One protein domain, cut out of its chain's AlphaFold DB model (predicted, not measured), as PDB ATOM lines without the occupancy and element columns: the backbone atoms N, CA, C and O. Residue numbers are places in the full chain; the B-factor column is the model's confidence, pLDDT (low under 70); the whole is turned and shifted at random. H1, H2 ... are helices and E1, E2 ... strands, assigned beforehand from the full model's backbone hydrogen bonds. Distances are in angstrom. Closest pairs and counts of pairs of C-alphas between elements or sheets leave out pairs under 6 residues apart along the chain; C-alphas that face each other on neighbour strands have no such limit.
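AT A GLANCE: This is residues 41 to 190 of the 195 residues of an uncharacterized protein of Actinobacteria bacterium (UniProt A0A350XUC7). A twisted slab of four antiparallel strands, E1 to E4, makes one end of the model, with H1 slantwise over one face. On that same face, H2 beside the strands and H3, which begins over E3, both reach to H5, which stands off the sheet, and short H4 lies at the far end between two long loops. The printed part has 150 residues, with H1 to H5 first along the chain and then E1 to E4; the class is mixed, helices and strands. It is compact, with a radius of gyration of the C-alphas of 15.2 A and spans of 43 by 37 by 24 A.

IN THESE COORDINATES: Find the sheet in E1, residues 150 to 154, E2, 160 to 168, 25.6 A long, E3, 171 to 180, 26.8 A long, and E4, 187 to 189, ending at C-alpha 189 (-33.190, 3.631, -126.279). H1, residues 45 to 57, begins at C-alpha 45 (-48.640, 12.141, -123.171) and is 18.2 A long. Then come H2, 61 to 67, H3, 70 to 81, 16.0 A long, H4, 97 to 103, and H5, 116 to 129, 20.3 A long, beginning at C-alpha 116 (-24.712, 15.828, -118.895).

HOW THE PARTS SIT: Start at the sheet, in order E1 E2 E3 E4, a meander, each strand the antiparallel neighbour of the one before; it is only just strongly twisted, with C-alphas up to 4.0 A off its best plane. Look for N 151 and O 163 at 2.9 A between E1 and E2, N 162 and O 178 at 2.8 A between E2 and E3, and N 179 and O 187 at 2.8 A between E3 and E4. H1 on one face makes two layers, helix over sheet, at a height over the sheet of 7.1 A; its closest C-alphas to E3 are Pro 45 and Trp 172, 5.5 A. H2 and H3 are on the same face; the C-alphas of Ile 67 and His 173 are 5.5 A apart, and those of Thr 72 and Trp 175 5.6 A. H1 and H2, a helical hairpin, touch at a shallow tilt of 9 degrees, closest at C-alphas 52 and 64, 5.7 A. H2 touches H5 at a steep tilt of 50 degrees, closest at C-alphas 61 and 121, 5.0 A. H3 touches H5 with residues 76 to 80 alone, closest at C-alphas 77 and 116, 6.3 A. H4 and H5 are close but not clearly touching, C-alphas 101 and 123 being 7.8 A apart. In H1 to H5 every O i to N i+4 pair is within hydrogen-bond range.

THE WHOLE: The two C-alphas farthest apart, those of Asp 95 and Asp 170, are 43.9 A apart. The printed part has no cut. The links H3 to H4, H4 to H5 and H5 to E1 are long; in the last, residues 144 to 145 pair antiparallel with 151 to 152 of E1. The mean pLDDT of the printed part is 89.4; residues 105 to 114 and residue 141 are under 70.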
ATOM      1  N   ASP A  41     -44.282  22.309-123.338       93.25
ATOM      2  CA  ASP A  41     -45.625  21.816-123.061       93.25
ATOM      3  C   ASP A  41     -45.577  20.302-122.856       93.25
ATOM      4  O   ASP A  41     -45.480  19.522-123.788       93.25
ATOM      5  N   LEU A  42     -45.638  19.883-121.598       95.81
ATOM      6  CA  LEU A  42     -45.626  18.473-121.206       95.81
ATOM      7  C   LEU A  42     -46.936  18.094-120.503       95.81
ATOM      8  O   LEU A  42     -46.955  17.314-119.549       95.81
ATOM      9  N   SER A  43     -48.042  18.721-120.917       96.38
ATOM     10  CA  SER A  43     -49.342  18.629-120.241       96.38
ATOM     11  C   SER A  43     -50.095  17.318-120.482       96.38
ATOM     12  O   SER A  43     -50.915  16.920-119.651       96.38
ATOM     13  N   SER A  44     -49.809  16.621-121.582       97.00
ATOM     14  CA  SER A  44     -50.397  15.323-121.924       97.00
ATOM     15  C   SER A  44     -49.347  14.397-122.551       97.00
ATOM     16  O   SER A  44     -48.320  14.885-123.035       97.00
ATOM     17  N   PRO A  45     -49.578  13.073-122.560       97.31
ATOM     18  CA  PRO A  45     -48.640  12.141-123.171       97.31
ATOM     19  C   PRO A  45     -48.525  12.360-124.689       97.31
ATOM     20  O   PRO A  45     -47.423  12.319-125.226       97.31
ATOM     21  N   GLU A  46     -49.627  12.681-125.375       96.25
ATOM     22  CA  GLU A  46     -49.628  13.019-126.806       96.25
ATOM     23  C   GLU A  46     -48.758  14.244-127.102       96.25
ATOM     24  O   GLU A  46     -47.987  14.236-128.061       96.25
ATOM     25  N   VAL A  47     -48.883  15.293-126.280       95.50
ATOM     26  CA  VAL A  47     -48.116  16.531-126.460       95.50
ATOM     27  C   VAL A  47     -46.635  16.280-126.184       95.50
ATOM     28  O   VAL A  47     -45.806  16.682-126.989       95.50
ATOM     29  N   ALA A  48     -46.290  15.532-125.130       96.56
ATOM     30  CA  ALA A  48     -44.899  15.182-124.838       96.56
ATOM     31  C   ALA A  48     -44.234  14.387-125.978       96.56
ATOM     32  O   ALA A  48     -43.073  14.633-126.301       96.56
ATOM     33  N   VAL A  49     -44.962  13.464-126.620       96.62
ATOM     34  CA  VAL A  49     -44.460  12.741-127.803       96.62
ATOM     35  C   VAL A  49     -44.279  13.668-129.000       96.62
ATOM     36  O   VAL A  49     -43.267  13.563-129.687       96.62
ATOM     37  N   ALA A  50     -45.230  14.569-129.254       95.44
ATOM     38  CA  ALA A  50     -45.122  15.526-130.351       95.44
ATOM     39  C   ALA A  50     -43.921  16.467-130.164       95.44
ATOM     40  O   ALA A  50     -43.135  16.640-131.089       95.44
ATOM     41  N   GLU A  51     -43.738  16.999-128.955       95.31
ATOM     42  CA  GLU A  51     -42.595  17.840-128.583       95.31
ATOM     43  C   GLU A  51     -41.266  17.093-128.738       95.31
ATOM     44  O   GLU A  51     -40.299  17.649-129.253       95.31
ATOM     45  N   PHE A  52     -41.216  15.825-128.314       96.25
ATOM     46  CA  PHE A  52     -40.025  14.989-128.450       96.25
ATOM     47  C   PHE A  52     -39.681  14.745-129.917       96.25
ATOM     48  O   PHE A  52     -38.531  14.909-130.310       96.25
ATOM     49  N   ALA A  53     -40.672  14.370-130.729       95.81
ATOM     50  CA  ALA A  53     -40.471  14.083-132.142       95.81
ATOM     51  C   ALA A  53     -40.080  15.332-132.940       95.81
ATOM     52  O   ALA A  53     -39.192  15.250-133.782       95.81
ATOM     53  N   GLU A  54     -40.694  16.481-132.650       95.06
ATOM     54  CA  GLU A  54     -40.326  17.761-133.256       95.06
ATOM     55  C   GLU A  54     -38.877  18.130-132.913       95.06
ATOM     56  O   GLU A  54     -38.100  18.461-133.807       95.06
ATOM     57  N   ALA A  55     -38.496  18.043-131.633       95.75
ATOM     58  CA  ALA A  55     -37.138  18.344-131.187       95.75
ATOM     59  C   ALA A  55     -36.106  17.403-131.823       95.75
ATOM     60  O   ALA A  55     -35.089  17.862-132.332       95.75
ATOM     61  N   PHE A  56     -36.397  16.100-131.853       96.19
ATOM     62  CA  PHE A  56     -35.512  15.098-132.443       96.19
ATOM     63  C   PHE A  56     -35.346  15.303-133.953       96.19
ATOM     64  O   PHE A  56     -34.231  15.286-134.448       96.19
ATOM     65  N   ALA A  57     -36.435  15.554-134.686       94.81
ATOM     66  CA  ALA A  57     -36.404  15.759-136.137       94.81
ATOM     67  C   ALA A  57     -35.807  17.112-136.573       94.81
ATOM     68  O   ALA A  57     -35.674  17.363-137.771       94.81
ATOM     69  N   SER A  58     -35.535  18.012-135.625       95.56
ATOM     70  CA  SER A  58     -34.929  19.328-135.864       95.56
ATOM     71  C   SER A  58     -33.538  19.467-135.245       95.56
ATOM     72  O   SER A  58     -33.033  20.586-135.140       95.56
ATOM     73  N   ASP A  59     -32.940  18.346-134.831       96.94
ATOM     74  CA  ASP A  59     -31.618  18.260-134.209       96.94
ATOM     75  C   ASP A  59     -31.476  19.111-132.927       96.94
ATOM     76  O   ASP A  59     -30.371  19.439-132.495       96.94
ATOM     77  N   ASP A  60     -32.594  19.466-132.274       96.25
ATOM     78  CA  ASP A  60     -32.617  20.153-130.976       96.25
ATOM     79  C   ASP A  60     -32.503  19.118-129.847       96.25
ATOM     80  O   ASP A  60     -33.428  18.873-129.059       96.25
ATOM     81  N   PHE A  61     -31.346  18.458-129.785       96.56
ATOM     82  CA  PHE A  61     -31.098  17.385-128.824       96.56
ATOM     83  C   PHE A  61     -31.021  17.892-127.378       96.56
ATOM     84  O   PHE A  61     -31.336  17.155-126.441       96.56
ATOM     85  N   PHE A  62     -30.727  19.174-127.164       95.19
ATOM     86  CA  PHE A  62     -30.931  19.809-125.864       95.19
ATOM     87  C   PHE A  62     -32.406  19.792-125.431       95.19
ATOM     88  O   PHE A  62     -32.714  19.415-124.295       95.19
ATOM     89  N   ARG A  63     -33.350  20.158-126.308       95.88
ATOM     90  CA  ARG A  63     -34.787  20.041-126.007       95.88
ATOM     91  C   ARG A  63     -35.200  18.585-125.822       95.88
ATOM     92  O   ARG A  63     -35.942  18.315-124.879       95.88
ATOM     93  N   VAL A  64     -34.669  17.654-126.621       97.25
ATOM     94  CA  VAL A  64     -34.853  16.204-126.406       97.25
ATOM     95  C   VAL A  64     -34.464  15.829-124.975       97.25
ATOM     96  O   VAL A  64     -35.291  15.273-124.254       97.25
ATOM     97  N   TRP A  65     -33.265  16.210-124.521       96.31
ATOM     98  CA  TRP A  65     -32.796  15.944-123.158       96.31
ATOM     99  C   TRP A  65     -33.785  16.427-122.093       96.31
ATOM    100  O   TRP A  65     -34.078  15.702-121.145       96.31
ATOM    101  N   LEU A  66     -34.333  17.634-122.241       95.81
ATOM    102  CA  LEU A  66     -35.270  18.211-121.271       95.81
ATOM    103  C   LEU A  66     -36.645  17.525-121.237       95.81
ATOM    104  O   LEU A  66     -37.328  17.599-120.213       95.81
ATOM    105  N   ILE A  67     -37.057  16.888-122.334       97.06
ATOM    106  CA  ILE A  67     -38.323  16.146-122.432       97.06
ATOM    107  C   ILE A  67     -38.187  14.749-121.818       97.06
ATOM    108  O   ILE A  67     -39.164  14.211-121.284       97.06
ATOM    109  N   LEU A  68     -36.979  14.182-121.846       97.12
ATOM    110  CA  LEU A  68     -36.691  12.908-121.202       97.12
ATOM    111  C   LEU A  68     -36.941  12.980-119.699       97.12
ATOM    112  O   LEU A  68     -36.776  14.014-119.045       97.12
ATOM    113  N   ASP A  69     -37.346  11.854-119.134       96.25
ATOM    114  CA  ASP A  69     -37.455  11.744-117.694       96.25
ATOM    115  C   ASP A  69     -36.064  11.574-117.037       96.25
ATOM    116  O   ASP A  69     -35.075  11.219-117.679       96.25
ATOM    117  N   ARG A  70     -35.989  11.805-115.722       93.69
ATOM    118  CA  ARG A  70     -34.729  11.780-114.960       93.69
ATOM    119  C   ARG A  70     -34.009  10.430-114.910       93.69
ATOM    120  O   ARG A  70     -32.789  10.419-114.810       93.69
ATOM    121  N   GLU A  71     -34.735   9.321-114.888       93.56
ATOM    122  CA  GLU A  71     -34.166   7.968-114.921       93.56
ATOM    123  C   GLU A  71     -33.525   7.716-116.282       93.56
ATOM    124  O   GLU A  71     -32.351   7.385-116.332       93.56
ATOM    125  N   THR A  72     -34.224   8.034-117.373       94.88
ATOM    126  CA  THR A  72     -33.656   7.958-118.724       94.88
ATOM    127  C   THR A  72     -32.434   8.857-118.895       94.88
ATOM    128  O   THR A  72     -31.429   8.431-119.457       94.88
ATOM    129  N   GLN A  73     -32.472  10.086-118.371       94.88
ATOM    130  CA  GLN A  73     -31.301  10.971-118.344       94.88
ATOM    131  C   GLN A  73     -30.128  10.345-117.574       94.88
ATOM    132  O   GLN A  73     -28.980  10.447-118.005       94.88
ATOM    133  N   ALA A  74     -30.400   9.691-116.439       92.06
ATOM    134  CA  ALA A  74     -29.377   9.006-115.657       92.06
ATOM    135  C   ALA A  74     -28.800   7.795-116.407       92.06
ATOM    136  O   ALA A  74     -27.584   7.616-116.403       92.06
ATOM    137  N   ASP A  75     -29.635   7.016-117.092       92.62
ATOM    138  CA  ASP A  75     -29.207   5.868-117.897       92.62
ATOM    139  C   ASP A  75     -28.319   6.306-119.068       92.62
ATOM    140  O   ASP A  75     -27.242   5.745-119.272       92.62
ATOM    141  N   ILE A  76     -28.701   7.371-119.780       93.25
ATOM    142  CA  ILE A  76     -27.872   7.979-120.832       93.25
ATOM    143  C   ILE A  76     -26.534   8.449-120.260       93.25
ATOM    144  O   ILE A  76     -25.481   8.204-120.846       93.25
ATOM    145  N   MET A  77     -26.552   9.107-119.099       90.31
ATOM    146  CA  MET A  77     -25.330   9.575-118.449       90.31
ATOM    147  C   MET A  77     -24.402   8.408-118.090       90.31
ATOM    148  O   MET A  77     -23.197   8.507-118.312       90.31
ATOM    149  N   LEU A  78     -24.942   7.299-117.577       90.19
ATOM    150  CA  LEU A  78     -24.162   6.092-117.303       90.19
ATOM    151  C   LEU A  78     -23.598   5.496-118.596       90.19
ATOM    152  O   LEU A  78     -22.421   5.136-118.623       90.19
ATOM    153  N   ALA A  79     -24.389   5.441-119.670       90.25
ATOM    154  CA  ALA A  79     -23.926   4.962-120.968       90.25
ATOM    155  C   ALA A  79     -22.761   5.814-121.502       90.25
ATOM    156  O   ALA A  79     -21.731   5.265-121.892       90.25
ATOM    157  N   ILE A  80     -22.850   7.144-121.418       89.06
ATOM    158  CA  ILE A  80     -21.757   8.058-121.787       89.06
ATOM    159  C   ILE A  80     -20.534   7.843-120.879       89.06
ATOM    160  O   ILE A  80     -19.416   7.678-121.371       89.06
ATOM    161  N   GLN A  81     -20.730   7.797-119.558       85.94
ATOM    162  CA  GLN A  81     -19.652   7.644-118.574       85.94
ATOM    163  C   GLN A  81     -18.875   6.334-118.759       85.94
ATOM    164  O   GLN A  81     -17.647   6.315-118.641       85.94
ATOM    165  N   PHE A  82     -19.578   5.239-119.052       88.69
ATOM    166  CA  PHE A  82     -18.988   3.919-119.270       88.69
ATOM    167  C   PHE A  82     -18.660   3.626-120.738       88.69
ATOM    168  O   PHE A  82     -18.241   2.511-121.044       88.69
ATOM    169  N   ARG A  83     -18.788   4.618-121.632       87.25
ATOM    170  CA  ARG A  83     -18.540   4.490-123.079       87.25
ATOM    171  C   ARG A  83     -19.372   3.391-123.752       87.25
ATOM    172  O   ARG A  83     -18.949   2.812-124.750       87.25
ATOM    173  N   ALA A  84     -20.564   3.114-123.234       89.88
ATOM    174  CA  ALA A  84     -21.539   2.212-123.839       89.88
ATOM    175  C   ALA A  84     -22.310   2.921-124.970       89.88
ATOM    176  O   ALA A  84     -23.534   2.940-124.999       89.88
ATOM    177  N   PHE A  85     -21.593   3.550-125.905       90.44
ATOM    178  CA  PHE A  85     -22.202   4.388-126.945       90.44
ATOM    179  C   PHE A  85     -23.122   3.613-127.890       90.44
ATOM    180  O   PHE A  85     -24.072   4.191-128.403       90.44
ATOM    181  N   GLY A  86     -22.902   2.303-128.048       89.75
ATOM    182  CA  GLY A  86     -23.798   1.421-128.802       89.75
ATOM    183  C   GLY A  86     -25.230   1.359-128.256       89.75
ATOM    184  O   GLY A  86     -26.140   0.988-128.990       89.75
ATOM    185  N   ASP A  87     -25.449   1.765-127.001       89.56
ATOM    186  CA  ASP A  87     -26.782   1.858-126.392       89.56
ATOM    187  C   ASP A  87     -27.531   3.138-126.799       89.56
ATOM    188  O   ASP A  87     -28.717   3.289-126.491       89.56
ATOM    189  N   LEU A  88     -26.830   4.080-127.439       91.69
ATOM    190  CA  LEU A  88     -27.319   5.417-127.772       91.69
ATOM    191  C   LEU A  88     -27.308   5.686-129.280       91.69
ATOM    192  O   LEU A  88     -28.227   6.341-129.771       91.69
ATOM    193  N   VAL A  89     -26.281   5.208-129.990       93.06
ATOM    194  CA  VAL A  89     -25.995   5.492-131.407       93.06
ATOM    195  C   VAL A  89     -25.420   4.253-132.107       93.06
ATOM    196  O   VAL A  89     -24.827   3.382-131.464       93.06
ATOM    197  N   ASP A  90     -25.541   4.170-133.433       91.69
ATOM    198  CA  ASP A  90     -24.907   3.124-134.240       91.69
ATOM    199  C   ASP A  90     -23.409   3.403-134.409       91.69
ATOM    200  O   ASP A  90     -22.947   3.997-135.382       91.69
ATOM    201  N   THR A  91     -22.610   2.933-133.454       90.25
ATOM    202  CA  THR A  91     -21.142   3.053-133.527       90.25
ATOM    203  C   THR A  91     -20.520   2.358-134.749       90.25
ATOM    204  O   THR A  91     -19.381   2.663-135.091       90.25
ATOM    205  N   GLY A  92     -21.239   1.442-135.414       89.38
ATOM    206  CA  GLY A  92     -20.779   0.755-136.622       89.38
ATOM    207  C   GLY A  92     -20.880   1.599-137.895       89.38
ATOM    208  O   GLY A  92     -20.250   1.248-138.893       89.38
ATOM    209  N   ALA A  93     -21.622   2.709-137.862       87.88
ATOM    210  CA  ALA A  93     -21.710   3.665-138.965       87.88
ATOM    211  C   ALA A  93     -20.435   4.520-139.130       87.88
ATOM    212  O   ALA A  93     -20.273   5.199-140.142       87.88
ATOM    213  N   PHE A  94     -19.507   4.456-138.170       85.25
ATOM    214  CA  PHE A  94     -18.251   5.202-138.171       85.25
ATOM    215  C   PHE A  94     -17.053   4.281-138.413       85.25
ATOM    216  O   PHE A  94     -16.943   3.216-137.807       85.25
ATOM    217  N   ASP A  95     -16.080   4.743-139.202       82.50
ATOM    218  CA  ASP A  95     -14.805   4.029-139.353       82.50
ATOM    219  C   ASP A  95     -13.936   4.109-138.074       82.50
ATOM    220  O   ASP A  95     -13.206   3.164-137.772       82.50
ATOM    221  N   ASP A  96     -14.016   5.212-137.311       85.56
ATOM    222  CA  ASP A  96     -13.306   5.396-136.031       85.56
ATOM    223  C   ASP A  96     -14.079   6.319-135.063       85.56
ATOM    224  O   ASP A  96     -13.639   7.420-134.714       85.56
ATOM    225  N   PHE A  97     -15.268   5.867-134.639       86.62
ATOM    226  CA  PHE A  97     -16.149   6.613-133.728       86.62
ATOM    227  C   PHE A  97     -15.423   7.092-132.468       86.62
ATOM    228  O   PHE A  97     -15.553   8.245-132.060       86.62
ATOM    229  N   GLU A  98     -14.662   6.198-131.828       82.31
ATOM    230  CA  GLU A  98     -14.005   6.515-130.562       82.31
ATOM    231  C   GLU A  98     -12.932   7.587-130.766       82.31
ATOM    232  O   GLU A  98     -12.827   8.497-129.944       82.31
ATOM    233  N   GLN A  99     -12.170   7.552-131.865       84.50
ATOM    234  CA  GLN A  99     -11.228   8.626-132.159       84.50
ATOM    235  C   GLN A  99     -11.945   9.949-132.429       84.50
ATOM    236  O   GLN A  99     -11.513  10.971-131.897       84.50
ATOM    237  N   GLU A 100     -13.018   9.973-133.214       84.81
ATOM    238  CA  GLU A 100     -13.762  11.205-133.513       84.81
ATOM    239  C   GLU A 100     -14.377  11.809-132.241       84.81
ATOM    240  O   GLU A 100     -14.169  12.988-131.935       84.81
ATOM    241  N   TRP A 101     -14.995  10.965-131.414       83.75
ATOM    242  CA  TRP A 101     -15.525  11.332-130.104       83.75
ATOM    243  C   TRP A 101     -14.444  11.762-129.103       83.75
ATOM    244  O   TRP A 101     -14.689  12.618-128.267       83.75
ATOM    245  N   LEU A 102     -13.227  11.217-129.143       80.56
ATOM    246  CA  LEU A 102     -12.148  11.650-128.239       80.56
ATOM    247  C   LEU A 102     -11.415  12.900-128.747       80.56
ATOM    248  O   LEU A 102     -10.927  13.704-127.952       80.56
ATOM    249  N   THR A 103     -11.306  13.074-130.066       78.44
ATOM    250  CA  THR A 103     -10.555  14.178-130.690       78.44
ATOM    251  C   THR A 103     -11.377  15.446-130.877       78.44
ATOM    252  O   THR A 103     -10.780  16.519-130.978       78.44
ATOM    253  N   GLY A 104     -12.710  15.368-130.811       71.19
ATOM    254  CA  GLY A 104     -13.605  16.531-130.791       71.19
ATOM    255  C   GLY A 104     -13.436  17.463-129.579       71.19
ATOM    256  O   GLY A 104     -14.146  18.455-129.466       71.19
ATOM    257  N   GLY A 105     -12.471  17.189-128.691       60.88
ATOM    258  CA  GLY A 105     -12.142  18.044-127.549       60.88
ATOM    259  C   GLY A 105     -12.972  17.750-126.302       60.88
ATOM    260  O   GLY A 105     -13.016  18.572-125.390       60.88
ATOM    261  N   TYR A 106     -13.614  16.584-126.248       69.06
ATOM    262  CA  TYR A 106     -14.416  16.144-125.114       69.06
ATOM    263  C   TYR A 106     -13.503  15.606-124.010       69.06
ATOM    264  O   TYR A 106     -13.268  14.405-123.870       69.06
ATOM    265  N   ASP A 107     -12.929  16.522-123.234       65.94
ATOM    266  CA  ASP A 107     -12.098  16.166-122.094       65.94
ATOM    267  C   ASP A 107     -12.973  15.728-120.911       65.94
ATOM    268  O   ASP A 107     -13.510  16.535-120.152       65.94
ATOM    269  N   PHE A 108     -13.110  14.413-120.741       65.00
ATOM    270  CA  PHE A 108     -13.808  13.832-119.594       65.00
ATOM    271  C   PHE A 108     -13.095  14.082-118.260       65.00
ATOM    272  O   PHE A 108     -13.682  13.834-117.208       65.00
ATOM    273  N   SER A 109     -11.848  14.566-118.261       62.91
ATOM    274  CA  SER A 109     -11.162  14.937-117.021       62.91
ATOM    275  C   SER A 109     -11.759  16.187-116.363       62.91
ATOM    276  O   SER A 109     -11.596  16.366-115.158       62.91
ATOM    277  N   GLU A 110     -12.535  16.982-117.111       57.75
ATOM    278  CA  GLU A 110     -13.332  18.107-116.604       57.75
ATOM    279  C   GLU A 110     -14.830  17.771-116.445       57.75
ATOM    280  O   GLU A 110     -15.625  18.643-116.078       57.75
ATOM    281  N   ALA A 111     -15.235  16.509-116.664       54.75
ATOM    282  CA  ALA A 111     -16.637  16.070-116.647       54.75
ATOM    283  C   ALA A 111     -17.364  16.313-115.313       54.75
ATOM    284  O   ALA A 111     -18.589  16.325-115.283       54.75
ATOM    285  N   GLU A 112     -16.645  16.561-114.212       54.56
ATOM    286  CA  GLU A 112     -17.255  16.980-112.941       54.56
ATOM    287  C   GLU A 112     -17.907  18.376-113.010       54.56
ATOM    288  O   GLU A 112     -18.705  18.720-112.138       54.56
ATOM    289  N   SER A 113     -17.576  19.184-114.024       54.88
ATOM    290  CA  SER A 113     -18.071  20.557-114.201       54.88
ATOM    291  C   SER A 113     -19.043  20.746-115.367       54.88
ATOM    292  O   SER A 113     -19.715  21.777-115.427       54.88
ATOM    293  N   PHE A 114     -19.134  19.771-116.273       62.03
ATOM    294  CA  PHE A 114     -20.002  19.849-117.442       62.03
ATOM    295  C   PHE A 114     -21.352  19.194-117.176       62.03
ATOM    296  O   PHE A 114     -21.451  18.114-116.594       62.03
ATOM    297  N   ASP A 115     -22.405  19.852-117.644       82.94
ATOM    298  CA  ASP A 115     -23.748  19.315-117.543       82.94
ATOM    299  C   ASP A 115     -23.935  18.155-118.539       82.94
ATOM    300  O   ASP A 115     -23.629  18.282-119.724       82.94
ATOM    301  N   ALA A 116     -24.498  17.033-118.080       86.00
ATOM    302  CA  ALA A 116     -24.712  15.828-118.895       86.00
ATOM    303  C   ALA A 116     -25.493  16.077-120.202       86.00
ATOM    304  O   ALA A 116     -25.263  15.385-121.195       86.00
ATOM    305  N   TRP A 117     -26.360  17.099-120.223       90.44
ATOM    306  CA  TRP A 117     -27.090  17.502-121.426       90.44
ATOM    307  C   TRP A 117     -26.155  17.893-122.573       90.44
ATOM    308  O   TRP A 117     -26.484  17.631-123.723       90.44
ATOM    309  N   TYR A 118     -24.990  18.478-122.277       90.62
ATOM    310  CA  TYR A 118     -24.037  18.921-123.292       90.62
ATOM    311  C   TYR A 118     -23.381  17.732-123.993       90.62
ATOM    312  O   TYR A 118     -23.331  17.690-125.215       90.62
ATOM    313  N   TYR A 119     -22.922  16.726-123.239       89.38
ATOM    314  CA  TYR A 119     -22.354  15.518-123.846       89.38
ATOM    315  C   TYR A 119     -23.396  14.739-124.641       89.38
ATOM    316  O   TYR A 119     -23.081  14.227-125.709       89.38
ATOM    317  N   PHE A 120     -24.627  14.666-124.139       93.56
ATOM    318  CA  PHE A 120     -25.718  14.062-124.889       93.56
ATOM    319  C   PHE A 120     -25.965  14.793-126.214       93.56
ATOM    320  O   PHE A 120     -25.941  14.161-127.262       93.56
ATOM    321  N   ASP A 121     -26.136  16.115-126.174       94.38
ATOM    322  CA  ASP A 121     -26.370  16.942-127.361       94.38
ATOM    323  C   ASP A 121     -25.268  16.756-128.412       94.38
ATOM    324  O   ASP A 121     -25.540  16.442-129.568       94.38
ATOM    325  N   GLN A 122     -24.009  16.827-127.986       92.56
ATOM    326  CA  GLN A 122     -22.861  16.667-128.873       92.56
ATOM    327  C   GLN A 122     -22.737  15.250-129.449       92.56
ATOM    328  O   GLN A 122     -22.372  15.095-130.613       92.56
ATOM    329  N   LEU A 123     -23.066  14.218-128.665       93.44
ATOM    330  CA  LEU A 123     -23.106  12.832-129.138       93.44
ATOM    331  C   LEU A 123     -24.167  12.647-130.221       93.44
ATOM    332  O   LEU A 123     -23.891  12.038-131.252       93.44
ATOM    333  N   MET A 124     -25.366  13.178-129.991       95.69
ATOM    334  CA  MET A 124     -26.479  13.047-130.924       95.69
ATOM    335  C   MET A 124     -26.229  13.835-132.215       95.69
ATOM    336  O   MET A 124     -26.451  13.295-133.292       95.69
ATOM    337  N   LEU A 125     -25.670  15.050-132.132       94.56
ATOM    338  CA  LEU A 125     -25.253  15.827-133.308       94.56
ATOM    339  C   LEU A 125     -24.160  15.114-134.114       94.56
ATOM    340  O   LEU A 125     -24.205  15.088-135.345       94.56
ATOM    341  N   LEU A 126     -23.174  14.520-133.432       92.94
ATOM    342  CA  LEU A 126     -22.140  13.730-134.096       92.94
ATOM    343  C   LEU A 126     -22.756  12.526-134.821       92.94
ATOM    344  O   LEU A 126     -22.396  12.256-135.969       92.94
ATOM    345  N   ALA A 127     -23.691  11.832-134.171       94.31
ATOM    346  CA  ALA A 127     -24.388  10.697-134.751       94.31
ATOM    347  C   ALA A 127     -25.242  11.081-135.958       94.31
ATOM    348  O   ALA A 127     -25.126  10.429-136.992       94.31
ATOM    349  N   ASP A 128     -26.022  12.157-135.873       94.75
ATOM    350  CA  ASP A 128     -26.811  12.656-137.002       94.75
ATOM    351  C   ASP A 128     -25.924  12.979-138.216       94.75
ATOM    352  O   ASP A 128     -26.128  12.455-139.313       94.75
ATOM    353  N   SER A 129     -24.830  13.720-137.996       93.00
ATOM    354  CA  SER A 129     -23.904  14.101-139.073       93.00
ATOM    355  C   SER A 129     -23.235  12.918-139.793       93.00
ATOM    356  O   SER A 129     -22.733  13.082-140.908       93.00
ATOM    357  N   ASN A 130     -23.262  11.730-139.180       92.75
ATOM    358  CA  ASN A 130     -22.702  10.485-139.703       92.75
ATOM    359  C   ASN A 130     -23.768   9.416-140.008       92.75
ATOM    360  O   ASN A 130     -23.411   8.263-140.248       92.75
ATOM    361  N   ALA A 131     -25.059   9.774-140.031       93.12
ATOM    362  CA  ALA A 131     -26.175   8.841-140.238       93.12
ATOM    363  C   ALA A 131     -26.143   7.635-139.275       93.12
ATOM    364  O   ALA A 131     -26.405   6.498-139.660       93.12
ATOM    365  N   ALA A 132     -25.790   7.904-138.019       93.56
ATOM    366  CA  ALA A 132     -25.587   6.918-136.966       93.56
ATOM    367  C   ALA A 132     -26.646   6.986-135.855       93.56
ATOM    368  O   ALA A 132     -26.471   6.406-134.782       93.56
ATOM    369  N   LEU A 133     -27.740   7.721-136.058       94.06
ATOM    370  CA  LEU A 133     -28.879   7.664-135.147       94.06
ATOM    371  C   LEU A 133     -29.522   6.270-135.218       94.06
ATOM    372  O   LEU A 133     -29.664   5.691-136.290       94.06
ATOM    373  N   LEU A 134     -29.930   5.722-134.068       91.88
ATOM    374  CA  LEU A 134     -30.571   4.396-134.016       91.88
ATOM    375  C   LEU A 134     -31.994   4.385-134.596       91.88
ATOM    376  O   LEU A 134     -32.567   3.318-134.825       91.88
ATOM    377  N   PHE A 135     -32.596   5.560-134.762       93.12
ATOM    378  CA  PHE A 135     -33.918   5.742-135.336       93.12
ATOM    379  C   PHE A 135     -34.100   7.178-135.816       93.12
ATOM    380  O   PHE A 135     -33.520   8.101-135.251       93.12
ATOM    381  N   ASP A 136     -35.015   7.337-136.767       92.50
ATOM    382  CA  ASP A 136     -35.514   8.627-137.222       92.50
ATOM    383  C   ASP A 136     -36.965   8.827-136.796       92.50
ATOM    384  O   ASP A 136     -37.751   7.873-136.698       92.50
ATOM    385  N   LEU A 137     -37.349  10.087-136.596       92.38
ATOM    386  CA  LEU A 137     -38.722  10.476-136.301       92.38
ATOM    387  C   LEU A 137     -39.235  11.497-137.320       92.38
ATOM    388  O   LEU A 137     -38.511  12.405-137.717       92.38
ATOM    389  N   PRO A 138     -40.504  11.392-137.740       88.69
ATOM    390  CA  PRO A 138     -41.124  12.427-138.547       88.69
ATOM    391  C   PRO A 138     -41.432  13.659-137.689       88.69
ATOM    392  O   PRO A 138     -41.971  13.535-136.592       88.69
ATOM    393  N   ALA A 139     -41.171  14.847-138.242       74.50
ATOM    394  CA  ALA A 139     -41.405  16.117-137.554       74.50
ATOM    395  C   ALA A 139     -42.881  16.360-137.172       74.50
ATOM    396  O   ALA A 139     -43.150  17.006-136.166       74.50
ATOM    397  N   GLU A 140     -43.852  15.840-137.940       79.19
ATOM    398  CA  GLU A 140     -45.281  16.046-137.660       79.19
ATOM    399  C   GLU A 140     -46.162  14.817-137.952       79.19
ATOM    400  O   GLU A 140     -45.984  14.094-138.934       79.19
ATOM    401  N   GLY A 141     -47.204  14.643-137.125       65.31
ATOM    402  CA  GLY A 141     -48.477  14.023-137.520       65.31
ATOM    403  C   GLY A 141     -48.519  12.503-137.726       65.31
ATOM    404  O   GLY A 141     -49.561  11.998-138.140       65.31
ATOM    405  N   ALA A 142     -47.446  11.765-137.436       82.56
ATOM    406  CA  ALA A 142     -47.368  10.332-137.753       82.56
ATOM    407  C   ALA A 142     -47.549   9.379-136.557       82.56
ATOM    408  O   ALA A 142     -47.427   8.162-136.711       82.56
ATOM    409  N   PHE A 143     -47.858   9.895-135.366       93.81
ATOM    410  CA  PHE A 143     -47.988   9.062-134.174       93.81
ATOM    411  C   PHE A 143     -49.419   8.565-133.982       93.81
ATOM    412  O   PHE A 143     -50.376   9.334-133.926       93.81
ATOM    413  N   SER A 144     -49.556   7.250-133.847       95.38
ATOM    414  CA  SER A 144     -50.799   6.579-133.476       95.38
ATOM    415  C   SER A 144     -50.699   6.058-132.049       95.38
ATOM    416  O   SER A 144     -49.719   5.402-131.699       95.38
ATOM    417  N   ALA A 145     -51.719   6.311-131.229       95.69
ATOM    418  CA  ALA A 145     -51.794   5.736-129.890       95.69
ATOM    419  C   ALA A 145     -51.961   4.210-129.977       95.69
ATOM    420  O   ALA A 145     -52.905   3.709-130.592       95.69
ATOM    421  N   VAL A 146     -51.053   3.475-129.338       96.06
ATOM    422  CA  VAL A 146     -51.104   2.008-129.185       96.06
ATOM    423  C   VAL A 146     -51.354   1.593-127.730       96.06
ATOM    424  O   VAL A 146     -51.523   0.412-127.429       96.06
ATOM    425  N   GLY A 147     -51.416   2.575-126.830       94.94
ATOM    426  CA  GLY A 147     -51.752   2.463-125.417       94.94
ATOM    427  C   GLY A 147     -52.056   3.849-124.830       94.94
ATOM    428  O   GLY A 147     -51.994   4.838-125.558       94.94
ATOM    429  N   PRO A 148     -52.398   3.940-123.532       93.88
ATOM    430  CA  PRO A 148     -52.692   5.220-122.878       93.88
ATOM    431  C   PRO A 148     -51.471   6.148-122.768       93.88
ATOM    432  O   PRO A 148     -51.620   7.355-122.638       93.88
ATOM    433  N   ASP A 149     -50.277   5.576-122.809       96.44
ATOM    434  CA  ASP A 149     -48.986   6.221-122.590       96.44
ATOM    435  C   ASP A 149     -47.956   5.803-123.653       96.44
ATOM    436  O   ASP A 149     -46.760   6.039-123.494       96.44
ATOM    437  N   ARG A 150     -48.415   5.173-124.744       97.31
ATOM    438  CA  ARG A 150     -47.570   4.567-125.779       97.31
ATOM    439  C   ARG A 150     -48.045   4.960-127.165       97.31
ATOM    440  O   ARG A 150     -49.212   4.760-127.515       97.31
ATOM    441  N   PHE A 151     -47.112   5.437-127.975       97.12
ATOM    442  CA  PHE A 151     -47.371   5.959-129.310       97.12
ATOM    443  C   PHE A 151     -46.424   5.317-130.303       97.12
ATOM    444  O   PHE A 151     -45.255   5.125-129.998       97.12
ATOM    445  N   SER A 152     -46.918   4.986-131.488       96.62
ATOM    446  CA  SER A 152     -46.107   4.385-132.542       96.62
ATOM    447  C   SER A 152     -46.133   5.218-133.812       96.62
ATOM    448  O   SER A 152     -47.204   5.687-134.200       96.62
ATOM    449  N   THR A 153     -45.000   5.300-134.497       96.00
ATOM    450  CA  THR A 153     -44.883   5.812-135.867       96.00
ATOM    451  C   THR A 153     -44.164   4.777-136.738       96.00
ATOM    452  O   THR A 153     -43.305   4.052-136.225       96.00
ATOM    453  N   PRO A 154     -44.487   4.652-138.036       93.62
ATOM    454  CA  PRO A 154     -43.649   3.899-138.964       93.62
ATOM    455  C   PRO A 154     -42.217   4.450-138.979       93.62
ATOM    456  O   PRO A 154     -42.036   5.669-138.944       93.62
ATOM    457  N   SER A 155     -41.225   3.560-139.051       89.88
ATOM    458  CA  SER A 155     -39.828   3.944-139.302       89.88
ATOM    459  C   SER A 155     -39.569   4.051-140.815       89.88
ATOM    460  O   SER A 155     -40.113   3.223-141.562       89.88
ATOM    461  N   PRO A 156     -38.753   5.013-141.293       85.12
ATOM    462  CA  PRO A 156     -38.341   5.100-142.699       85.12
ATOM    463  C   PRO A 156     -37.702   3.810-143.236       85.12
ATOM    464  O   PRO A 156     -37.980   3.419-144.371       85.12
ATOM    465  N   ASP A 157     -36.949   3.097-142.397       83.75
ATOM    466  CA  ASP A 157     -36.278   1.831-142.741       83.75
ATOM    467  C   ASP A 157     -37.203   0.604-142.662       83.75
ATOM    468  O   ASP A 157     -36.793  -0.548-142.836       83.75
ATOM    469  N   GLY A 158     -38.491   0.848-142.421       86.25
ATOM    470  CA  GLY A 158     -39.501  -0.165-142.175       86.25
ATOM    471  C   GLY A 158     -39.626  -0.529-140.697       86.25
ATOM    472  O   GLY A 158     -38.748  -0.289-139.874       86.25
ATOM    473  N   GLY A 159     -40.759  -1.140-140.345       91.19
ATOM    474  CA  GLY A 159     -41.088  -1.428-138.951       91.19
ATOM    475  C   GLY A 159     -41.695  -0.206-138.260       91.19
ATOM    476  O   GLY A 159     -42.353   0.608-138.912       91.19
ATOM    477  N   TYR A 160     -41.524  -0.099-136.942       93.69
ATOM    478  CA  TYR A 160     -42.145   0.954-136.131       93.69
ATOM    479  C   TYR A 160     -41.251   1.412-134.982       93.69
ATOM    480  O   TYR A 160     -40.668   0.590-134.273       93.69
ATOM    481  N   VAL A 161     -41.241   2.719-134.730       95.44
ATOM    482  CA  VAL A 161     -40.722   3.298-133.489       95.44
ATOM    483  C   VAL A 161     -41.881   3.462-132.515       95.44
ATOM    484  O   VAL A 161     -42.933   3.982-132.888       95.44
ATOM    485  N   VAL A 162     -41.709   3.003-131.279       96.38
ATOM    486  CA  VAL A 162     -42.669   3.150-130.181       96.38
ATOM    487  C   VAL A 162     -42.062   4.046-129.113       96.38
ATOM    488  O   VAL A 162     -40.996   3.744-128.589       96.38
ATOM    489  N   ILE A 163     -42.755   5.125-128.775       96.88
ATOM    490  CA  ILE A 163     -42.372   6.069-127.730       96.88
ATOM    491  C   ILE A 163     -43.303   5.854-126.546       96.88
ATOM    492  O   ILE A 163     -44.530   5.885-126.690       96.88
ATOM    493  N   GLU A 164     -42.716   5.617-125.380       97.38
ATOM    494  CA  GLU A 164     -43.432   5.440-124.124       97.38
ATOM    495  C   GLU A 164     -43.215   6.660-123.233       97.38
ATOM    496  O   GLU A 164     -42.102   7.175-123.075       97.38
ATOM    497  N   THR A 165     -44.310   7.125-122.646       97.62
ATOM    498  CA  THR A 165     -44.346   8.300-121.780       97.62
ATOM    499  C   THR A 165     -44.734   7.913-120.365       97.62
ATOM    500  O   THR A 165     -45.332   6.866-120.128       97.62
ATOM    501  N   ARG A 166     -44.364   8.737-119.390       97.00
ATOM    502  CA  ARG A 166     -44.790   8.568-118.000       97.00
ATOM    503  C   ARG A 166     -44.974   9.910-117.316       97.00
ATOM    504  O   ARG A 166     -44.241  10.862-117.578       97.00
ATOM    505  N   LEU A 167     -45.945   9.975-116.412       96.88
ATOM    506  CA  LEU A 167     -46.193  11.161-115.602       96.88
ATOM    507  C   LEU A 167     -45.182  11.224-114.446       96.88
ATOM    508  O   LEU A 167     -45.187  10.359-113.570       96.88
ATOM    509  N   THR A 168     -44.347  12.262-114.418       93.81
ATOM    510  CA  THR A 168     -43.395  12.537-113.332       93.81
ATOM    511  C   THR A 168     -43.739  13.876-112.691       93.81
ATOM    512  O   THR A 168     -43.574  14.933-113.293       93.81
ATOM    513  N   GLY A 169     -44.239  13.845-111.454       93.25
ATOM    514  CA  GLY A 169     -44.796  15.043-110.822       93.25
ATOM    515  C   GLY A 169     -46.109  15.448-111.493       93.25
ATOM    516  O   GLY A 169     -47.102  14.733-111.373       93.25
ATOM    517  N   ASP A 170     -46.113  16.586-112.180       94.12
ATOM    518  CA  ASP A 170     -47.261  17.159-112.893       94.12
ATOM    519  C   ASP A 170     -47.073  17.210-114.421       94.12
ATOM    520  O   ASP A 170     -47.901  17.799-115.116       94.12
ATOM    521  N   ARG A 171     -46.006  16.594-114.948       96.25
ATOM    522  CA  ARG A 171     -45.626  16.646-116.367       96.25
ATOM    523  C   ARG A 171     -45.375  15.260-116.949       96.25
ATOM    524  O   ARG A 171     -44.882  14.366-116.260       96.25
ATOM    525  N   TRP A 172     -45.729  15.083-118.216       97.81
ATOM    526  CA  TRP A 172     -45.455  13.870-118.982       97.81
ATOM    527  C   TRP A 172     -44.069  13.933-119.606       97.81
ATOM    528  O   TRP A 172     -43.700  14.927-120.217       97.81
ATOM    529  N   HIS A 173     -43.311  12.859-119.461       97.56
ATOM    530  CA  HIS A 173     -41.958  12.751-119.990       97.56
ATOM    531  C   HIS A 173     -41.835  11.511-120.860       97.56
ATOM    532  O   HIS A 173     -42.503  10.510-120.596       97.56
ATOM    533  N   VAL A 174     -40.957  11.565-121.858       97.12
ATOM    534  CA  VAL A 174     -40.540  10.368-122.594       97.12
ATOM    535  C   VAL A 174     -39.551   9.604-121.724       97.12
ATOM    536  O   VAL A 174     -38.580  10.181-121.242       97.12
ATOM    537  N   TRP A 175     -39.805   8.316-121.504       96.12
ATOM    538  CA  TRP A 175     -38.926   7.479-120.678       96.12
ATOM    539  C   TRP A 175     -38.271   6.336-121.443       96.12
ATOM    540  O   TRP A 175     -37.288   5.743-120.997       96.12
ATOM    541  N   ARG A 176     -38.829   5.994-122.604       94.88
ATOM    542  CA  ARG A 176     -38.323   4.906-123.427       94.88
ATOM    543  C   ARG A 176     -38.721   5.108-124.872       94.88
ATOM    544  O   ARG A 176     -39.881   5.388-125.171       94.88
ATOM    545  N   VAL A 177     -37.772   4.867-125.764       95.62
ATOM    546  CA  VAL A 177     -38.033   4.674-127.190       95.62
ATOM    547  C   VAL A 177     -37.689   3.227-127.533       95.62
ATOM    548  O   VAL A 177     -36.727   2.672-127.016       95.62
ATOM    549  N   SER A 178     -38.519   2.571-128.337       94.31
ATOM    550  CA  SER A 178     -38.292   1.203-128.806       94.31
ATOM    551  C   SER A 178     -38.349   1.164-130.324       94.31
ATOM    552  O   SER A 178     -39.346   1.576-130.915       94.31
ATOM    553  N   VAL A 179     -37.320   0.620-130.958       91.50
ATOM    554  CA  VAL A 179     -37.221   0.469-132.409       91.50
ATOM    555  C   VAL A 179     -37.536  -0.981-132.755       91.50
ATOM    556  O   VAL A 179     -36.832  -1.900-132.339       91.50
ATOM    557  N   ASN A 180     -38.634  -1.201-133.476       90.31
ATOM    558  CA  ASN A 180     -39.097  -2.523-133.890       90.31
ATOM    559  C   ASN A 180     -38.857  -2.684-135.394       90.31
ATOM    560  O   ASN A 180     -39.715  -2.256-136.176       90.31
ATOM    561  N   PRO A 181     -37.727  -3.271-135.821       84.44
ATOM    562  CA  PRO A 181     -37.466  -3.485-137.238       84.44
ATOM    563  C   PRO A 181     -38.467  -4.494-137.841       84.44
ATOM    564  O   PRO A 181     -39.067  -5.289-137.112       84.44
ATOM    565  N   PRO A 182     -38.645  -4.530-139.178       81.19
ATOM    566  CA  PRO A 182     -39.511  -5.515-139.841       81.19
ATOM    567  C   PRO A 182     -39.085  -6.960-139.562       81.19
ATOM    568  O   PRO A 182     -39.902  -7.880-139.559       81.19
ATOM    569  N   THR A 183     -37.780  -7.150-139.374       78.44
ATOM    570  CA  THR A 183     -37.126  -8.420-139.085       78.44
ATOM    571  C   THR A 183     -36.046  -8.172-138.042       78.44
ATOM    572  O   THR A 183     -35.175  -7.339-138.275       78.44
ATOM    573  N   GLY A 184     -36.077  -8.906-136.933       79.81
ATOM    574  CA  GLY A 184     -35.088  -8.781-135.863       79.81
ATOM    575  C   GLY A 184     -35.730  -8.550-134.503       79.81
ATOM    576  O   GLY A 184     -36.955  -8.589-134.368       79.81
ATOM    577  N   ASP A 185     -34.876  -8.336-133.510       84.38
ATOM    578  CA  ASP A 185     -35.288  -8.074-132.139       84.38
ATOM    579  C   ASP A 185     -35.526  -6.574-131.923       84.38
ATOM    580  O   ASP A 185     -34.872  -5.719-132.525       84.38
ATOM    581  N   THR A 186     -36.486  -6.252-131.057       84.44
ATOM    582  CA  THR A 186     -36.754  -4.878-130.627       84.44
ATOM    583  C   THR A 186     -35.539  -4.309-129.903       84.44
ATOM    584  O   THR A 186     -35.047  -4.910-128.950       84.44
ATOM    585  N   THR A 187     -35.104  -3.123-130.315       85.88
ATOM    586  CA  THR A 187     -34.044  -2.363-129.638       85.88
ATOM    587  C   THR A 187     -34.668  -1.278-128.772       85.88
ATOM    588  O   THR A 187     -35.720  -0.748-129.126       85.88
ATOM    589  N   PHE A 188     -34.058  -0.967-127.631       88.75
ATOM    590  CA  PHE A 188     -34.519   0.088-126.730       88.75
ATOM    591  C   PHE A 188     -33.568   1.283-126.801       88.75
ATOM    592  O   PHE A 188     -32.447   1.168-127.276       88.75
ATOM    593  N   TRP A 189     -34.030   2.452-126.383       89.62
ATOM    594  CA  TRP A 189     -33.190   3.631-126.279       89.62
ATOM    595  C   TRP A 189     -33.597   4.456-125.051       89.62
ATOM    596  O   TRP A 189     -34.780   4.819-124.931       89.62
ATOM    597  N   PRO A 190     -32.642   4.739-124.143       82.25
ATOM    598  CA  PRO A 190     -31.303   4.129-124.073       82.25
ATOM    599  C   PRO A 190     -31.372   2.612-123.772       82.25
ATOM    600  O   PRO A 190     -32.288   2.162-123.080       82.25
TER     601      PRO A 190